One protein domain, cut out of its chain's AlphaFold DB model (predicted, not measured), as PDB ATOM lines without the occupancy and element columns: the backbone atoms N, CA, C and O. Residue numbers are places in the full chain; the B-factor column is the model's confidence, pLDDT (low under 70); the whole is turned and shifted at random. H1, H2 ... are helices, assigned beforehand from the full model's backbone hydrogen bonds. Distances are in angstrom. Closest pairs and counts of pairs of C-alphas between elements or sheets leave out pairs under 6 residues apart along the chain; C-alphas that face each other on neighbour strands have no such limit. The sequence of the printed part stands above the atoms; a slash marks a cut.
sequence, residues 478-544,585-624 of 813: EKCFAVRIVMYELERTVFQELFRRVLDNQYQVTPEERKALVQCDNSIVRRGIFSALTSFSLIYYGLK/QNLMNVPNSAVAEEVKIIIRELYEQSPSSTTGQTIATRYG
ATOM      1  N   GLU A 478      47.299  39.265 203.995       42.34
ATOM      2  CA  GLU A 478      46.626  40.488 204.477       42.34
ATOM      3  C   GLU A 478      45.460  40.185 205.432       42.34
ATOM      4  O   GLU A 478      45.331  40.815 206.485       42.34
ATOM      5  N   LYS A 479      44.653  39.158 205.126       42.00
ATOM      6  CA  LYS A 479      43.516  38.762 205.973       42.00
ATOM      7  C   LYS A 479      43.961  38.219 207.336       42.00
ATOM      8  O   LYS A 479      43.309  38.494 208.340       42.00
ATOM      9  N   CYS A 480      45.095  37.518 207.404       47.22
ATOM     10  CA  CYS A 480      45.644  37.012 208.665       47.22
ATOM     11  C   CYS A 480      46.208  38.116 209.578       47.22
ATOM     12  O   CYS A 480      46.150  37.976 210.802       47.22
ATOM     13  N   PHE A 481      46.743  39.209 209.020       55.00
ATOM     14  CA  PHE A 481      47.263  40.325 209.821       55.00
ATOM     15  C   PHE A 481      46.147  41.182 210.428       55.00
ATOM     16  O   PHE A 481      46.201  41.472 211.624       55.00
ATOM     17  N   ALA A 482      45.106  41.512 209.656       50.78
ATOM     18  CA  ALA A 482      43.969  42.291 210.153       50.78
ATOM     19  C   ALA A 482      43.289  41.623 211.367       50.78
ATOM     20  O   ALA A 482      43.070  42.268 212.392       50.78
ATOM     21  N   VAL A 483      43.046  40.307 211.297       59.69
ATOM     22  CA  VAL A 483      42.446  39.535 212.402       59.69
ATOM     23  C   VAL A 483      43.318  39.567 213.665       59.69
ATOM     24  O   VAL A 483      42.791  39.696 214.768       59.69
ATOM     25  N   ARG A 484      44.653  39.507 213.538       67.00
ATOM     26  CA  ARG A 484      45.559  39.544 214.703       67.00
ATOM     27  C   ARG A 484      45.598  40.901 215.407       67.00
ATOM     28  O   ARG A 484      45.723  40.918 216.628       67.00
ATOM     29  N   ILE A 485      45.471  42.009 214.674       68.75
ATOM     30  CA  ILE A 485      45.421  43.355 215.269       68.75
ATOM     31  C   ILE A 485      44.099  43.549 216.024       68.75
ATOM     32  O   ILE A 485      44.117  43.949 217.187       68.75
ATOM     33  N   VAL A 486      42.967  43.166 215.419       70.00
ATOM     34  CA  VAL A 486      41.643  43.208 216.073       70.00
ATOM     35  C   VAL A 486      41.619  42.341 217.339       70.00
ATOM     36  O   VAL A 486      41.110  42.772 218.370       70.00
ATOM     37  N   MET A 487      42.229  41.149 217.306       71.69
ATOM     38  CA  MET A 487      42.366  40.299 218.495       71.69
ATOM     39  C   MET A 487      43.219  40.920 219.608       71.69
ATOM     40  O   MET A 487      42.921  40.692 220.779       71.69
ATOM     41  N   TYR A 488      44.274  41.665 219.269       78.00
ATOM     42  CA  TYR A 488      45.137  42.308 220.261       78.00
ATOM     43  C   TYR A 488      44.425  43.464 220.970       78.00
ATOM     44  O   TYR A 488      44.421  43.503 222.199       78.00
ATOM     45  N   GLU A 489      43.776  44.363 220.224       76.12
ATOM     46  CA  GLU A 489      43.034  45.471 220.840       76.12
ATOM     47  C   GLU A 489      41.824  44.964 221.644       76.12
ATOM     48  O   GLU A 489      41.528  45.511 222.703       76.12
ATOM     49  N   LEU A 490      41.185  43.863 221.231       80.62
ATOM     50  CA  LEU A 490      40.161  43.183 222.032       80.62
ATOM     51  C   LEU A 490      40.725  42.605 223.346       80.62
ATOM     52  O   LEU A 490      40.176  42.885 224.411       80.62
ATOM     53  N   GLU A 491      41.825  41.836 223.297       83.12
ATOM     54  CA  GLU A 491      42.482  41.291 224.503       83.12
ATOM     55  C   GLU A 491      42.906  42.419 225.469       83.12
ATOM     56  O   GLU A 491      42.758  42.280 226.684       83.12
ATOM     57  N   ARG A 492      43.372  43.555 224.933       82.69
ATOM     58  CA  ARG A 492      43.748  44.757 225.692       82.69
ATOM     59  C   ARG A 492      42.545  45.481 226.305       82.69
ATOM     60  O   ARG A 492      42.612  45.847 227.473       82.69
ATOM     61  N   THR A 493      41.462  45.671 225.550       82.00
ATOM     62  CA  THR A 493      40.263  46.408 225.999       82.00
ATOM     63  C   THR A 493      39.586  45.676 227.158       82.00
ATOM     64  O   THR A 493      39.302  46.285 228.187       82.00
ATOM     65  N   VAL A 494      39.425  44.351 227.039       83.81
ATOM     66  CA  VAL A 494      38.907  43.500 228.125       83.81
ATOM     67  C   VAL A 494      39.797  43.595 229.369       83.81
ATOM     68  O   VAL A 494      39.285  43.719 230.476       83.81
ATOM     69  N   PHE A 495      41.125  43.577 229.206       85.69
ATOM     70  CA  PHE A 495      42.055  43.661 230.336       85.69
ATOM     71  C   PHE A 495      42.044  45.035 231.028       85.69
ATOM     72  O   PHE A 495      42.119  45.096 232.254       85.69
ATOM     73  N   GLN A 496      41.915  46.133 230.275       81.31
ATOM     74  CA  GLN A 496      41.835  47.486 230.838       81.31
ATOM     75  C   GLN A 496      40.546  47.706 231.640       81.31
ATOM     76  O   GLN A 496      40.612  48.220 232.757       81.31
ATOM     77  N   GLU A 497      39.393  47.281 231.115       84.25
ATOM     78  CA  GLU A 497      38.117  47.401 231.831       84.25
ATOM     79  C   GLU A 497      38.063  46.472 233.055       84.25
ATOM     80  O   GLU A 497      37.613  46.889 234.121       84.25
ATOM     81  N   LEU A 498      38.624  45.259 232.959       86.94
ATOM     82  CA  LEU A 498      38.789  44.362 234.106       86.94
ATOM     83  C   LEU A 498      39.637  45.014 235.207       86.94
ATOM     84  O   LEU A 498      39.251  45.001 236.372       86.94
ATOM     85  N   PHE A 499      40.781  45.605 234.849       83.19
ATOM     86  CA  PHE A 499      41.667  46.256 235.816       83.19
ATOM     87  C   PHE A 499      40.982  47.443 236.508       83.19
ATOM     88  O   PHE A 499      41.100  47.592 237.723       83.19
ATOM     89  N   ARG A 500      40.196  48.233 235.762       84.75
ATOM     90  CA  ARG A 500      39.371  49.316 236.314       84.75
ATOM     91  C   ARG A 500      38.338  48.786 237.319       84.75
ATOM     92  O   ARG A 500      38.323  49.231 238.462       84.75
ATOM     93  N   ARG A 501      37.538  47.781 236.940       86.62
ATOM     94  CA  ARG A 501      36.513  47.186 237.826       86.62
ATOM     95  C   ARG A 501      37.099  46.494 239.059       86.62
ATOM     96  O   ARG A 501      36.447  46.479 240.101       86.62
ATOM     97  N   VAL A 502      38.315  45.949 238.970       81.81
ATOM     98  CA  VAL A 502      39.030  45.370 240.122       81.81
ATOM     99  C   VAL A 502      39.472  46.447 241.119       81.81
ATOM    100  O   VAL A 502      39.371  46.218 242.324       81.81
ATOM    101  N   LEU A 503      39.915  47.618 240.642       71.81
ATOM    102  CA  LEU A 503      40.278  48.753 241.498       71.81
ATOM    103  C   LEU A 503      39.055  49.398 242.167       71.81
ATOM    104  O   LEU A 503      39.089  49.645 243.372       71.81
ATOM    105  N   ASP A 504      37.979  49.627 241.411       73.88
ATOM    106  CA  ASP A 504      36.805  50.369 241.896       73.88
ATOM    107  C   ASP A 504      35.997  49.598 242.965       73.88
ATOM    108  O   ASP A 504      35.422  50.210 243.864       73.88
ATOM    109  N   ASN A 505      35.965  48.260 242.905       69.88
ATOM    110  CA  ASN A 505      35.067  47.424 243.723       69.88
ATOM    111  C   ASN A 505      35.735  46.706 244.921       69.88
ATOM    112  O   ASN A 505      35.103  45.864 245.554       69.88
ATOM    113  N   GLN A 506      37.006  46.991 245.233       54.19
ATOM    114  CA  GLN A 506      37.771  46.356 246.329       54.19
ATOM    115  C   GLN A 506      37.739  44.808 246.360       54.19
ATOM    116  O   GLN A 506      37.676  44.188 247.426       54.19
ATOM    117  N   TYR A 507      37.826  44.150 245.200       76.25
ATOM    118  CA  TYR A 507      37.882  42.685 245.146       76.25
ATOM    119  C   TYR A 507      39.133  42.126 245.849       76.25
ATOM    120  O   TYR A 507      40.267  42.512 245.552       76.25
ATOM    121  N   GLN A 508      38.946  41.142 246.737       66.88
ATOM    122  CA  GLN A 508      40.055  40.388 247.332       66.88
ATOM    123  C   GLN A 508      40.631  39.389 246.319       66.88
ATOM    124  O   GLN A 508      40.234  38.229 246.269       66.88
ATOM    125  N   VAL A 509      41.584  39.851 245.505       84.81
ATOM    126  CA  VAL A 509      42.269  39.028 244.496       84.81
ATOM    127  C   VAL A 509      43.159  37.977 245.166       84.81
ATOM    128  O   VAL A 509      44.134  38.317 245.850       84.81
ATOM    129  N   THR A 510      42.866  36.699 244.922       84.94
ATOM    130  CA  THR A 510      43.644  35.565 245.443       84.94
ATOM    131  C   THR A 510      45.079  35.543 244.882       84.94
ATOM    132  O   THR A 510      45.356  36.119 243.822       84.94
ATOM    133  N   PRO A 511      46.042  34.862 245.540       75.88
ATOM    134  CA  PRO A 511      47.411  34.744 245.025       75.88
ATOM    135  C   PRO A 511      47.498  34.099 243.630       75.88
ATOM    136  O   PRO A 511      48.400  34.414 242.850       75.88
ATOM    137  N   GLU A 512      46.554  33.218 243.305       75.62
ATOM    138  CA  GLU A 512      46.482  32.482 242.040       75.62
ATOM    139  C   GLU A 512      45.936  33.368 240.912       75.62
ATOM    140  O   GLU A 512      46.563  33.456 239.853       75.62
ATOM    141  N   GLU A 513      44.869  34.131 241.170       82.88
ATOM    142  CA  GLU A 513      44.376  35.174 240.261       82.88
ATOM    143  C   GLU A 513      45.437  36.257 240.027       82.88
ATOM    144  O   GLU A 513      45.684  36.645 238.886       82.88
ATOM    145  N   ARG A 514      46.148  36.695 241.078       81.56
ATOM    146  CA  ARG A 514      47.250  37.667 240.960       81.56
ATOM    147  C   ARG A 514      48.364  37.147 240.048       81.56
ATOM    148  O   ARG A 514      48.873  37.888 239.208       81.56
ATOM    149  N   LYS A 515      48.727  35.868 240.174       78.81
ATOM    150  CA  LYS A 515      49.720  35.213 239.309       78.81
ATOM    151  C   LYS A 515      49.235  35.125 237.858       78.81
ATOM    152  O   LYS A 515      50.027  35.385 236.952       78.81
ATOM    153  N   ALA A 516      47.958  34.813 237.635       77.00
ATOM    154  CA  ALA A 516      47.355  34.775 236.304       77.00
ATOM    155  C   ALA A 516      47.308  36.170 235.647       77.00
ATOM    156  O   ALA A 516      47.725  36.317 234.500       77.00
ATOM    157  N   LEU A 517      46.901  37.207 236.389       79.94
ATOM    158  CA  LEU A 517      46.867  38.603 235.931       79.94
ATOM    159  C   LEU A 517      48.261  39.114 235.532       79.94
ATOM    160  O   LEU A 517      48.420  39.660 234.443       79.94
ATOM    161  N   VAL A 518      49.292  38.858 236.348       77.94
ATOM    162  CA  VAL A 518      50.686  39.233 236.028       77.94
ATOM    163  C   VAL A 518      51.218  38.470 234.808       77.94
ATOM    164  O   VAL A 518      51.935  39.041 233.985       77.94
ATOM    165  N   GLN A 519      50.861  37.192 234.637       78.44
ATOM    166  CA  GLN A 519      51.182  36.449 233.412       78.44
ATOM    167  C   GLN A 519      50.442  37.005 232.183       78.44
ATOM    168  O   GLN A 519      50.973  36.942 231.071       78.44
ATOM    169  N   CYS A 520      49.254  37.580 232.380       78.38
ATOM    170  CA  CYS A 520      48.464  38.219 231.334       78.38
ATOM    171  C   CYS A 520      49.078  39.513 230.836       78.38
ATOM    172  O   CYS A 520      49.342  39.631 229.640       78.38
ATOM    173  N   ASP A 521      49.373  40.429 231.754       75.44
ATOM    174  CA  ASP A 521      49.976  41.718 231.441       75.44
ATOM    175  C   ASP A 521      51.302  41.534 230.685       75.44
ATOM    176  O   ASP A 521      51.464  42.003 229.560       75.44
ATOM    177  N   ASN A 522      52.191  40.671 231.193       67.06
ATOM    178  CA  ASN A 522      53.439  40.312 230.512       67.06
ATOM    179  C   ASN A 522      53.235  39.708 229.104       67.06
ATOM    180  O   ASN A 522      54.095  39.863 228.233       67.06
ATOM    181  N   SER A 523      52.126  39.003 228.862       76.38
ATOM    182  CA  SER A 523      51.788  38.436 227.550       76.38
ATOM    183  C   SER A 523      51.260  39.506 226.591       76.38
ATOM    184  O   SER A 523      51.701  39.563 225.439       76.38
ATOM    185  N   ILE A 524      50.376  40.388 227.067       73.81
ATOM    186  CA  ILE A 524      49.820  41.513 226.303       73.81
ATOM    187  C   ILE A 524      50.940  42.501 225.957       73.81
ATOM    188  O   ILE A 524      51.145  42.778 224.778       73.81
ATOM    189  N   VAL A 525      51.755  42.930 226.924       65.56
ATOM    190  CA  VAL A 525      52.898  43.836 226.708       65.56
ATOM    191  C   VAL A 525      53.892  43.256 225.695       65.56
ATOM    192  O   VAL A 525      54.275  43.943 224.746       65.56
ATOM    193  N   ARG A 526      54.264  41.969 225.800       65.69
ATOM    194  CA  ARG A 526      55.147  41.323 224.805       65.69
ATOM    195  C   ARG A 526      54.528  41.271 223.405       65.69
ATOM    196  O   ARG A 526      55.242  41.495 222.428       65.69
ATOM    197  N   ARG A 527      53.223  40.994 223.285       71.69
ATOM    198  CA  ARG A 527      52.500  41.007 221.997       71.69
ATOM    199  C   ARG A 527      52.410  42.418 221.415       71.69
ATOM    200  O   ARG A 527      52.635  42.576 220.219       71.69
ATOM    201  N   GLY A 528      52.165  43.424 222.252       60.66
ATOM    202  CA  GLY A 528      52.120  44.835 221.876       60.66
ATOM    203  C   GLY A 528      53.459  45.332 221.343       60.66
ATOM    204  O   GLY A 528      53.511  45.864 220.238       60.66
ATOM    205  N   ILE A 529      54.556  45.060 222.058       57.19
ATOM    206  CA  ILE A 529      55.919  45.397 221.613       57.19
ATOM    207  C   ILE A 529      56.244  44.710 220.278       57.19
ATOM    208  O   ILE A 529      56.765  45.349 219.367       57.19
ATOM    209  N   PHE A 530      55.896  43.431 220.108       55.59
ATOM    210  CA  PHE A 530      56.149  42.707 218.855       55.59
ATOM    211  C   PHE A 530      55.295  43.231 217.682       55.59
ATOM    212  O   PHE A 530      55.791  43.366 216.561       55.59
ATOM    213  N   SER A 531      54.030  43.577 217.935       60.75
ATOM    214  CA  SER A 531      53.135  44.215 216.958       60.75
ATOM    215  C   SER A 531      53.639  45.608 216.557       60.75
ATOM    216  O   SER A 531      53.711  45.931 215.370       60.75
ATOM    217  N   ALA A 532      54.089  46.406 217.530       50.03
ATOM    218  CA  ALA A 532      54.676  47.718 217.293       50.03
ATOM    219  C   ALA A 532      55.971  47.615 216.476       50.03
ATOM    220  O   ALA A 532      56.082  48.279 215.453       50.03
ATOM    221  N   LEU A 533      56.915  46.741 216.846       57.22
ATOM    222  CA  LEU A 533      58.189  46.568 216.132       57.22
ATOM    223  C   LEU A 533      58.005  46.064 214.694       57.22
ATOM    224  O   LEU A 533      58.687  46.540 213.785       57.22
ATOM    225  N   THR A 534      57.073  45.136 214.459       62.88
ATOM    226  CA  THR A 534      56.755  44.660 213.101       62.88
ATOM    227  C   THR A 534      56.073  45.746 212.263       62.88
ATOM    228  O   THR A 534      56.471  45.960 211.117       62.88
ATOM    229  N   SER A 535      55.139  46.502 212.844       56.62
ATOM    230  CA  SER A 535      54.496  47.653 212.193       56.62
ATOM    231  C   SER A 535      55.495  48.772 211.876       56.62
ATOM    232  O   SER A 535      55.519  49.272 210.755       56.62
ATOM    233  N   PHE A 536      56.379  49.119 212.816       51.66
ATOM    234  CA  PHE A 536      57.424  50.129 212.627       51.66
ATOM    235  C   PHE A 536      58.429  49.698 211.556       51.66
ATOM    236  O   PHE A 536      58.819  50.507 210.721       51.66
ATOM    237  N   SER A 537      58.791  48.410 211.520       61.94
ATOM    238  CA  SER A 537      59.651  47.847 210.472       61.94
ATOM    239  C   SER A 537      58.997  47.935 209.092       61.94
ATOM    240  O   SER A 537      59.659  48.329 208.136       61.94
ATOM    241  N   LEU A 538      57.701  47.623 208.978       56.44
ATOM    242  CA  LEU A 538      56.945  47.722 207.723       56.44
ATOM    243  C   LEU A 538      56.765  49.175 207.261       56.44
ATOM    244  O   LEU A 538      56.977  49.463 206.084       56.44
ATOM    245  N   ILE A 539      56.447  50.099 208.173       59.72
ATOM    246  CA  ILE A 539      56.320  51.536 207.881       59.72
ATOM    247  C   ILE A 539      57.678  52.120 207.475       59.72
ATOM    248  O   ILE A 539      57.768  52.794 206.452       59.72
ATOM    249  N   TYR A 540      58.753  51.808 208.204       57.66
ATOM    250  CA  TYR A 540      60.114  52.225 207.859       57.66
ATOM    251  C   TYR A 540      60.545  51.687 206.487       57.66
ATOM    252  O   TYR A 540      61.102  52.431 205.681       57.66
ATOM    253  N   TYR A 541      60.243  50.422 206.171       53.34
ATOM    254  CA  TYR A 541      60.556  49.842 204.862       53.34
ATOM    255  C   TYR A 541      59.708  50.457 203.737       53.34
ATOM    256  O   TYR A 541      60.233  50.735 202.658       53.34
ATOM    257  N   GLY A 542      58.426  50.731 203.996       65.38
ATOM    258  CA  GLY A 542      57.525  51.431 203.080       65.38
ATOM    259  C   GLY A 542      58.000  52.851 202.773       65.38
ATOM    260  O   GLY A 542      58.165  53.198 201.606       65.38
ATOM    261  N   LEU A 543      58.327  53.636 203.803       53.94
ATOM    262  CA  LEU A 543      58.897  54.982 203.669       53.94
ATOM    263  C   LEU A 543      60.238  54.962 202.924       53.94
ATOM    264  O   LEU A 543      60.456  55.781 202.035       53.94
ATOM    265  N   LYS A 544      61.109  53.986 203.208       53.38
ATOM    266  CA  LYS A 544      62.404  53.830 202.527       53.38
ATOM    267  C   LYS A 544      62.252  53.461 201.046       53.38
ATOM    268  O   LYS A 544      63.056  53.911 200.232       53.38
ATOM    269  N   GLN A 585      41.633  33.266 228.182       82.50
ATOM    270  CA  GLN A 585      41.174  31.885 228.345       82.50
ATOM    271  C   GLN A 585      41.799  31.208 229.572       82.50
ATOM    272  O   GLN A 585      41.117  30.473 230.275       82.50
ATOM    273  N   ASN A 586      43.076  31.470 229.861       82.19
ATOM    274  CA  ASN A 586      43.724  30.957 231.071       82.19
ATOM    275  C   ASN A 586      43.142  31.606 232.334       82.19
ATOM    276  O   ASN A 586      43.023  30.923 233.345       82.19
ATOM    277  N   LEU A 587      42.746  32.885 232.265       83.88
ATOM    278  CA  LEU A 587      42.037  33.570 233.349       83.88
ATOM    279  C   LEU A 587      40.638  32.973 233.577       83.88
ATOM    280  O   LEU A 587      40.297  32.626 234.700       83.88
ATOM    281  N   MET A 588      39.851  32.781 232.510       87.69
ATOM    282  CA  MET A 588      38.502  32.192 232.589       87.69
ATOM    283  C   MET A 588      38.483  30.724 233.039       87.69
ATOM    284  O   MET A 588      37.444  30.236 233.480       87.69
ATOM    285  N   ASN A 589      39.614  30.021 232.925       85.31
ATOM    286  CA  ASN A 589      39.767  28.631 233.347       85.31
ATOM    287  C   ASN A 589      40.186  28.482 234.829       85.31
ATOM    288  O   ASN A 589      40.380  27.350 235.277       85.31
ATOM    289  N   VAL A 590      40.346  29.571 235.595       87.88
ATOM    290  CA  VAL A 590      40.612  29.492 237.045       87.88
ATOM    291  C   VAL A 590      39.308  29.123 237.775       87.88
ATOM    292  O   VAL A 590      38.347  29.894 237.720       87.88
ATOM    293  N   PRO A 591      39.223  27.958 238.448       82.81
ATOM    294  CA  PRO A 591      37.988  27.520 239.093       82.81
ATOM    295  C   PRO A 591      37.627  28.427 240.275       82.81
ATOM    296  O   PRO A 591      38.495  28.808 241.056       82.81
ATOM    297  N   ASN A 592      36.336  28.740 240.422       84.88
ATOM    298  CA  ASN A 592      35.777  29.589 241.488       84.88
ATOM    299  C   ASN A 592      36.373  31.012 241.581       84.88
ATOM    300  O   ASN A 592      36.253  31.661 242.618       84.88
ATOM    301  N   SER A 593      36.998  31.512 240.512       89.75
ATOM    302  CA  SER A 593      37.552  32.867 240.466       89.75
ATOM    303  C   SER A 593      36.464  33.917 240.216       89.75
ATOM    304  O   SER A 593      35.757  33.870 239.208       89.75
ATOM    305  N   ALA A 594      36.381  34.918 241.096       85.25
ATOM    306  CA  ALA A 594      35.510  36.077 240.887       85.25
ATOM    307  C   ALA A 594      35.977  36.907 239.677       85.25
ATOM    308  O   ALA A 594      35.164  37.391 238.893       85.25
ATOM    309  N   VAL A 595      37.297  36.994 239.474       85.94
ATOM    310  CA  VAL A 595      37.905  37.655 238.309       85.94
ATOM    311  C   VAL A 595      37.540  36.928 237.002       85.94
ATOM    312  O   VAL A 595      37.323  37.577 235.981       85.94
ATOM    313  N   ALA A 596      37.420  35.595 237.014       89.50
ATOM    314  CA  ALA A 596      37.005  34.810 235.850       89.50
ATOM    315  C   ALA A 596      35.541  35.056 235.445       89.50
ATOM    316  O   ALA A 596      35.254  35.091 234.248       89.50
ATOM    317  N   GLU A 597      34.627  35.244 236.404       89.94
ATOM    318  CA  GLU A 597      33.239  35.627 236.101       89.94
ATOM    319  C   GLU A 597      33.146  37.068 235.581       89.94
ATOM    320  O   GLU A 597      32.482  37.300 234.571       89.94
ATOM    321  N   GLU A 598      33.888  38.018 236.160       89.88
ATOM    322  CA  GLU A 598      33.900  39.405 235.666       89.88
ATOM    323  C   GLU A 598      34.446  39.499 234.225       89.88
ATOM    324  O   GLU A 598      33.902  40.224 233.393       89.88
ATOM    325  N   VAL A 599      35.451  38.687 233.865       89.31
ATOM    326  CA  VAL A 599      35.910  38.567 232.465       89.31
ATOM    327  C   VAL A 599      34.797  38.063 231.538       89.31
ATOM    328  O   VAL A 599      34.672  38.567 230.420       89.31
ATOM    329  N   LYS A 600      33.965  37.105 231.968       91.50
ATOM    330  CA  LYS A 600      32.825  36.618 231.164       91.50
ATOM    331  C   LYS A 600      31.747  37.692 231.000       91.50
ATOM    332  O   LYS A 600      31.173  37.792 229.916       91.50
ATOM    333  N   ILE A 601      31.500  38.495 232.038       90.81
ATOM    334  CA  ILE A 601      30.569  39.632 232.005       90.81
ATOM    335  C   ILE A 601      31.057  40.683 230.998       90.81
ATOM    336  O   ILE A 601      30.335  40.990 230.052       90.81
ATOM    337  N   ILE A 602      32.310  41.138 231.101       88.00
ATOM    338  CA  ILE A 602      32.897  42.127 230.178       88.00
ATOM    339  C   ILE A 602      32.886  41.618 228.724       88.00
ATOM    340  O   ILE A 602      32.560  42.365 227.801       88.00
ATOM    341  N   ILE A 603      33.200  40.337 228.489       88.50
ATOM    342  CA  ILE A 603      33.149  39.741 227.143       88.50
ATOM    343  C   ILE A 603      31.708  39.693 226.598       88.50
ATOM    344  O   ILE A 603      31.515  39.900 225.398       88.50
ATOM    345  N   ARG A 604      30.699  39.457 227.451       89.50
ATOM    346  CA  ARG A 604      29.280  39.501 227.062       89.50
ATOM    347  C   ARG A 604      28.832  40.924 226.724       89.50
ATOM    348  O   ARG A 604      28.278  41.122 225.647       89.50
ATOM    349  N   GLU A 605      29.129  41.904 227.575       88.25
ATOM    350  CA  GLU A 605      28.788  43.316 227.337       88.25
ATOM    351  C   GLU A 605      29.378  43.825 226.008       88.25
ATOM    352  O   GLU A 605      28.680  44.444 225.204       88.25
ATOM    353  N   LEU A 606      30.648  43.507 225.720       83.12
ATOM    354  CA  LEU A 606      31.308  43.879 224.460       83.12
ATOM    355  C   LEU A 606      30.717  43.175 223.227       83.12
ATOM    356  O   LEU A 606      30.783  43.715 222.121       83.12
ATOM    357  N   TYR A 607      30.145  41.979 223.391       88.25
ATOM    358  CA  TYR A 607      29.417  41.295 222.321       88.25
ATOM    359  C   TYR A 607      28.045  41.939 222.075       88.25
ATOM    360  O   TYR A 607      27.708  42.235 220.928       88.25
ATOM    361  N   GLU A 608      27.283  42.210 223.137       86.81
ATOM    362  CA  GLU A 608      25.946  42.819 223.078       86.81
ATOM    363  C   GLU A 608      25.967  44.238 222.491       86.81
ATOM    364  O   GLU A 608      25.057  44.612 221.749       86.81
ATOM    365  N   GLN A 609      27.038  45.006 222.722       84.62
ATOM    366  CA  GLN A 609      27.219  46.336 222.130       84.62
ATOM    367  C   GLN A 609      27.371  46.328 220.597       84.62
ATOM    368  O   GLN A 609      27.158  47.364 219.964       84.62
ATOM    369  N   SER A 610      27.786  45.220 219.966       77.81
ATOM    370  CA  SER A 610      28.054  45.166 218.513       77.81
ATOM    371  C   SER A 610      28.059  43.733 217.927       77.81
ATOM    372  O   SER A 610      29.055  43.325 217.312       77.81
ATOM    373  N   PRO A 611      26.958  42.961 218.032       78.06
ATOM    374  CA  PRO A 611      26.938  41.529 217.698       78.06
ATOM    375  C   PRO A 611      27.155  41.233 216.205       78.06
ATOM    376  O   PRO A 611      27.704  40.195 215.844       78.06
ATOM    377  N   SER A 612      26.777  42.160 215.318       68.69
ATOM    378  CA  SER A 612      26.966  42.052 213.863       68.69
ATOM    379  C   SER A 612      28.338  42.530 213.366       68.69
ATOM    380  O   SER A 612      28.640  42.390 212.180       68.69
ATOM    381  N   SER A 613      29.177  43.094 214.241       80.94
ATOM    382  CA  SER A 613      30.510  43.580 213.869       80.94
ATOM    383  C   SER A 613      31.517  42.438 213.693       80.94
ATOM    384  O   SER A 613      31.382  41.361 214.277       80.94
ATOM    385  N   THR A 614      32.601  42.693 212.955       71.06
ATOM    386  CA  THR A 614      33.731  41.755 212.828       71.06
ATOM    387  C   THR A 614      34.333  41.398 214.193       71.06
ATOM    388  O   THR A 614      34.779  40.270 214.402       71.06
ATOM    389  N   THR A 615      34.305  42.339 215.144       71.38
ATOM    390  CA  THR A 615      34.719  42.131 216.539       71.38
ATOM    391  C   THR A 615      33.757  41.188 217.264       71.38
ATOM    392  O   THR A 615      34.211  40.202 217.838       71.38
ATOM    393  N   GLY A 616      32.442  41.412 217.158       71.75
ATOM    394  CA  GLY A 616      31.398  40.557 217.741       71.75
ATOM    395  C   GLY A 616      31.455  39.117 217.227       71.75
ATOM    396  O   GLY A 616      31.495  38.175 218.017       71.75
ATOM    397  N   GLN A 617      31.597  38.931 215.912       75.44
ATOM    398  CA  GLN A 617      31.794  37.604 215.313       75.44
ATOM    399  C   GLN A 617      33.094  36.934 215.792       75.44
ATOM    400  O   GLN A 617      33.125  35.722 216.012       75.44
ATOM    401  N   THR A 618      34.165  37.707 216.010       75.62
ATOM    402  CA  THR A 618      35.439  37.185 216.534       75.62
ATOM    403  C   THR A 618      35.322  36.773 218.008       75.62
ATOM    404  O   THR A 618      35.866  35.735 218.385       75.62
ATOM    405  N   ILE A 619      34.576  37.531 218.823       76.12
ATOM    406  CA  ILE A 619      34.246  37.186 220.217       76.12
ATOM    407  C   ILE A 619      33.458  35.870 220.259       76.12
ATOM    408  O   ILE A 619      33.900  34.920 220.910       76.12
ATOM    409  N   ALA A 620      32.351  35.786 219.510       74.38
ATOM    410  CA  ALA A 620      31.490  34.603 219.452       74.38
ATOM    411  C   ALA A 620      32.269  33.338 219.057       74.38
ATOM    412  O   ALA A 620      32.205  32.320 219.751       74.38
ATOM    413  N   THR A 621      33.072  33.435 217.992       76.31
ATOM    414  CA  THR A 621      33.862  32.314 217.455       76.31
ATOM    415  C   THR A 621      34.959  31.842 218.412       76.31
ATOM    416  O   THR A 621      35.251  30.650 218.464       76.31
ATOM    417  N   ARG A 622      35.609  32.754 219.151       74.81
ATOM    418  CA  ARG A 622      36.779  32.408 219.976       74.81
ATOM    419  C   ARG A 622      36.421  31.941 221.382       74.81
ATOM    420  O   ARG A 622      37.130  31.096 221.918       74.81
ATOM    421  N   TYR A 623      35.367  32.505 221.968       80.19
ATOM    422  CA  TYR A 623      34.987  32.261 223.362       80.19
ATOM    423  C   TYR A 623      33.731  31.390 223.519       80.19
ATOM    424  O   TYR A 623      33.331  31.105 224.642       80.19
ATOM    425  N   GLY A 624      33.171  30.886 222.412       63.38
ATOM    426  CA  GLY A 624      32.229  29.764 222.436       63.38
ATOM    427  C   GLY A 624      30.780  30.144 222.737       63.38
ATOM    428  O   GLY A 624      30.110  29.443 223.490       63.38
TER     429      GLY A 624
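Overview. This is residues 478 to 544 and 585 to 624 of the 813 residues of the protein "Transmembrane receptor protein tyrosine kinase" of Galdieria sulphuraria (UniProt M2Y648). A long helical hairpin, H1 and H2, has a shorter one, H4 and H5, on the side of H1 away from H2, with H1 in the middle. Residues 532 to 544 of H2 stick out as a free arm, and little H3 bridges H2 and H4. The printed part has 107 residues with five named helices, H1 to H5 in order, and no named strand: all helix, mostly crossed in packing. It is only just loose, close to compact, with a radius of gyration of the C-alphas of 15.9 A, and elongated, spanning 52 by 32 by 23 A.

Arrangement. H2, residues 511 to 544, forms a hairpin with H1, residues 478 to 504, at a steep tilt of 39 degrees, opposite ways; C-alphas 492 and 524 are closest, 6.9 A. H2 touches H3, residues 585 to 588, with residues 513 to 517 alone, closest at C-alphas 516 and 587, 6.2 A. H1 touches H4, residues 594 to 608, at a steep tilt of 53 degrees, closest at C-alphas 494 and 602, 6.5 A. H3 touches H4, closest at C-alphas 588 and 596, 4.4 A. H4 forms a hairpin with H5, residues 614 to 623, closest at C-alphas 607 and 616, 5.0 A. H2 and H5 are apart. In H1, H2, H4 and H5 every O i to N i+4 pair is within hydrogen-bond range; H3 is too short for one.

Along the chain. H1 begins at C-alpha 478 (46.626, 40.488, 204.477) and is 39.9 A long; H2 is 48.9 A, H4 21.3 A. H5 ends at C-alpha 623 (34.987, 32.261, 223.362).

Size, cuts and confidence. Residues 545 to 584 are not printed; C-alphas 544 and 585 are 40.0 A apart across the cut. Mean pLDDT of the printed part is 74.3, with residues 478 to 485 and 528 to 544 among those under 70.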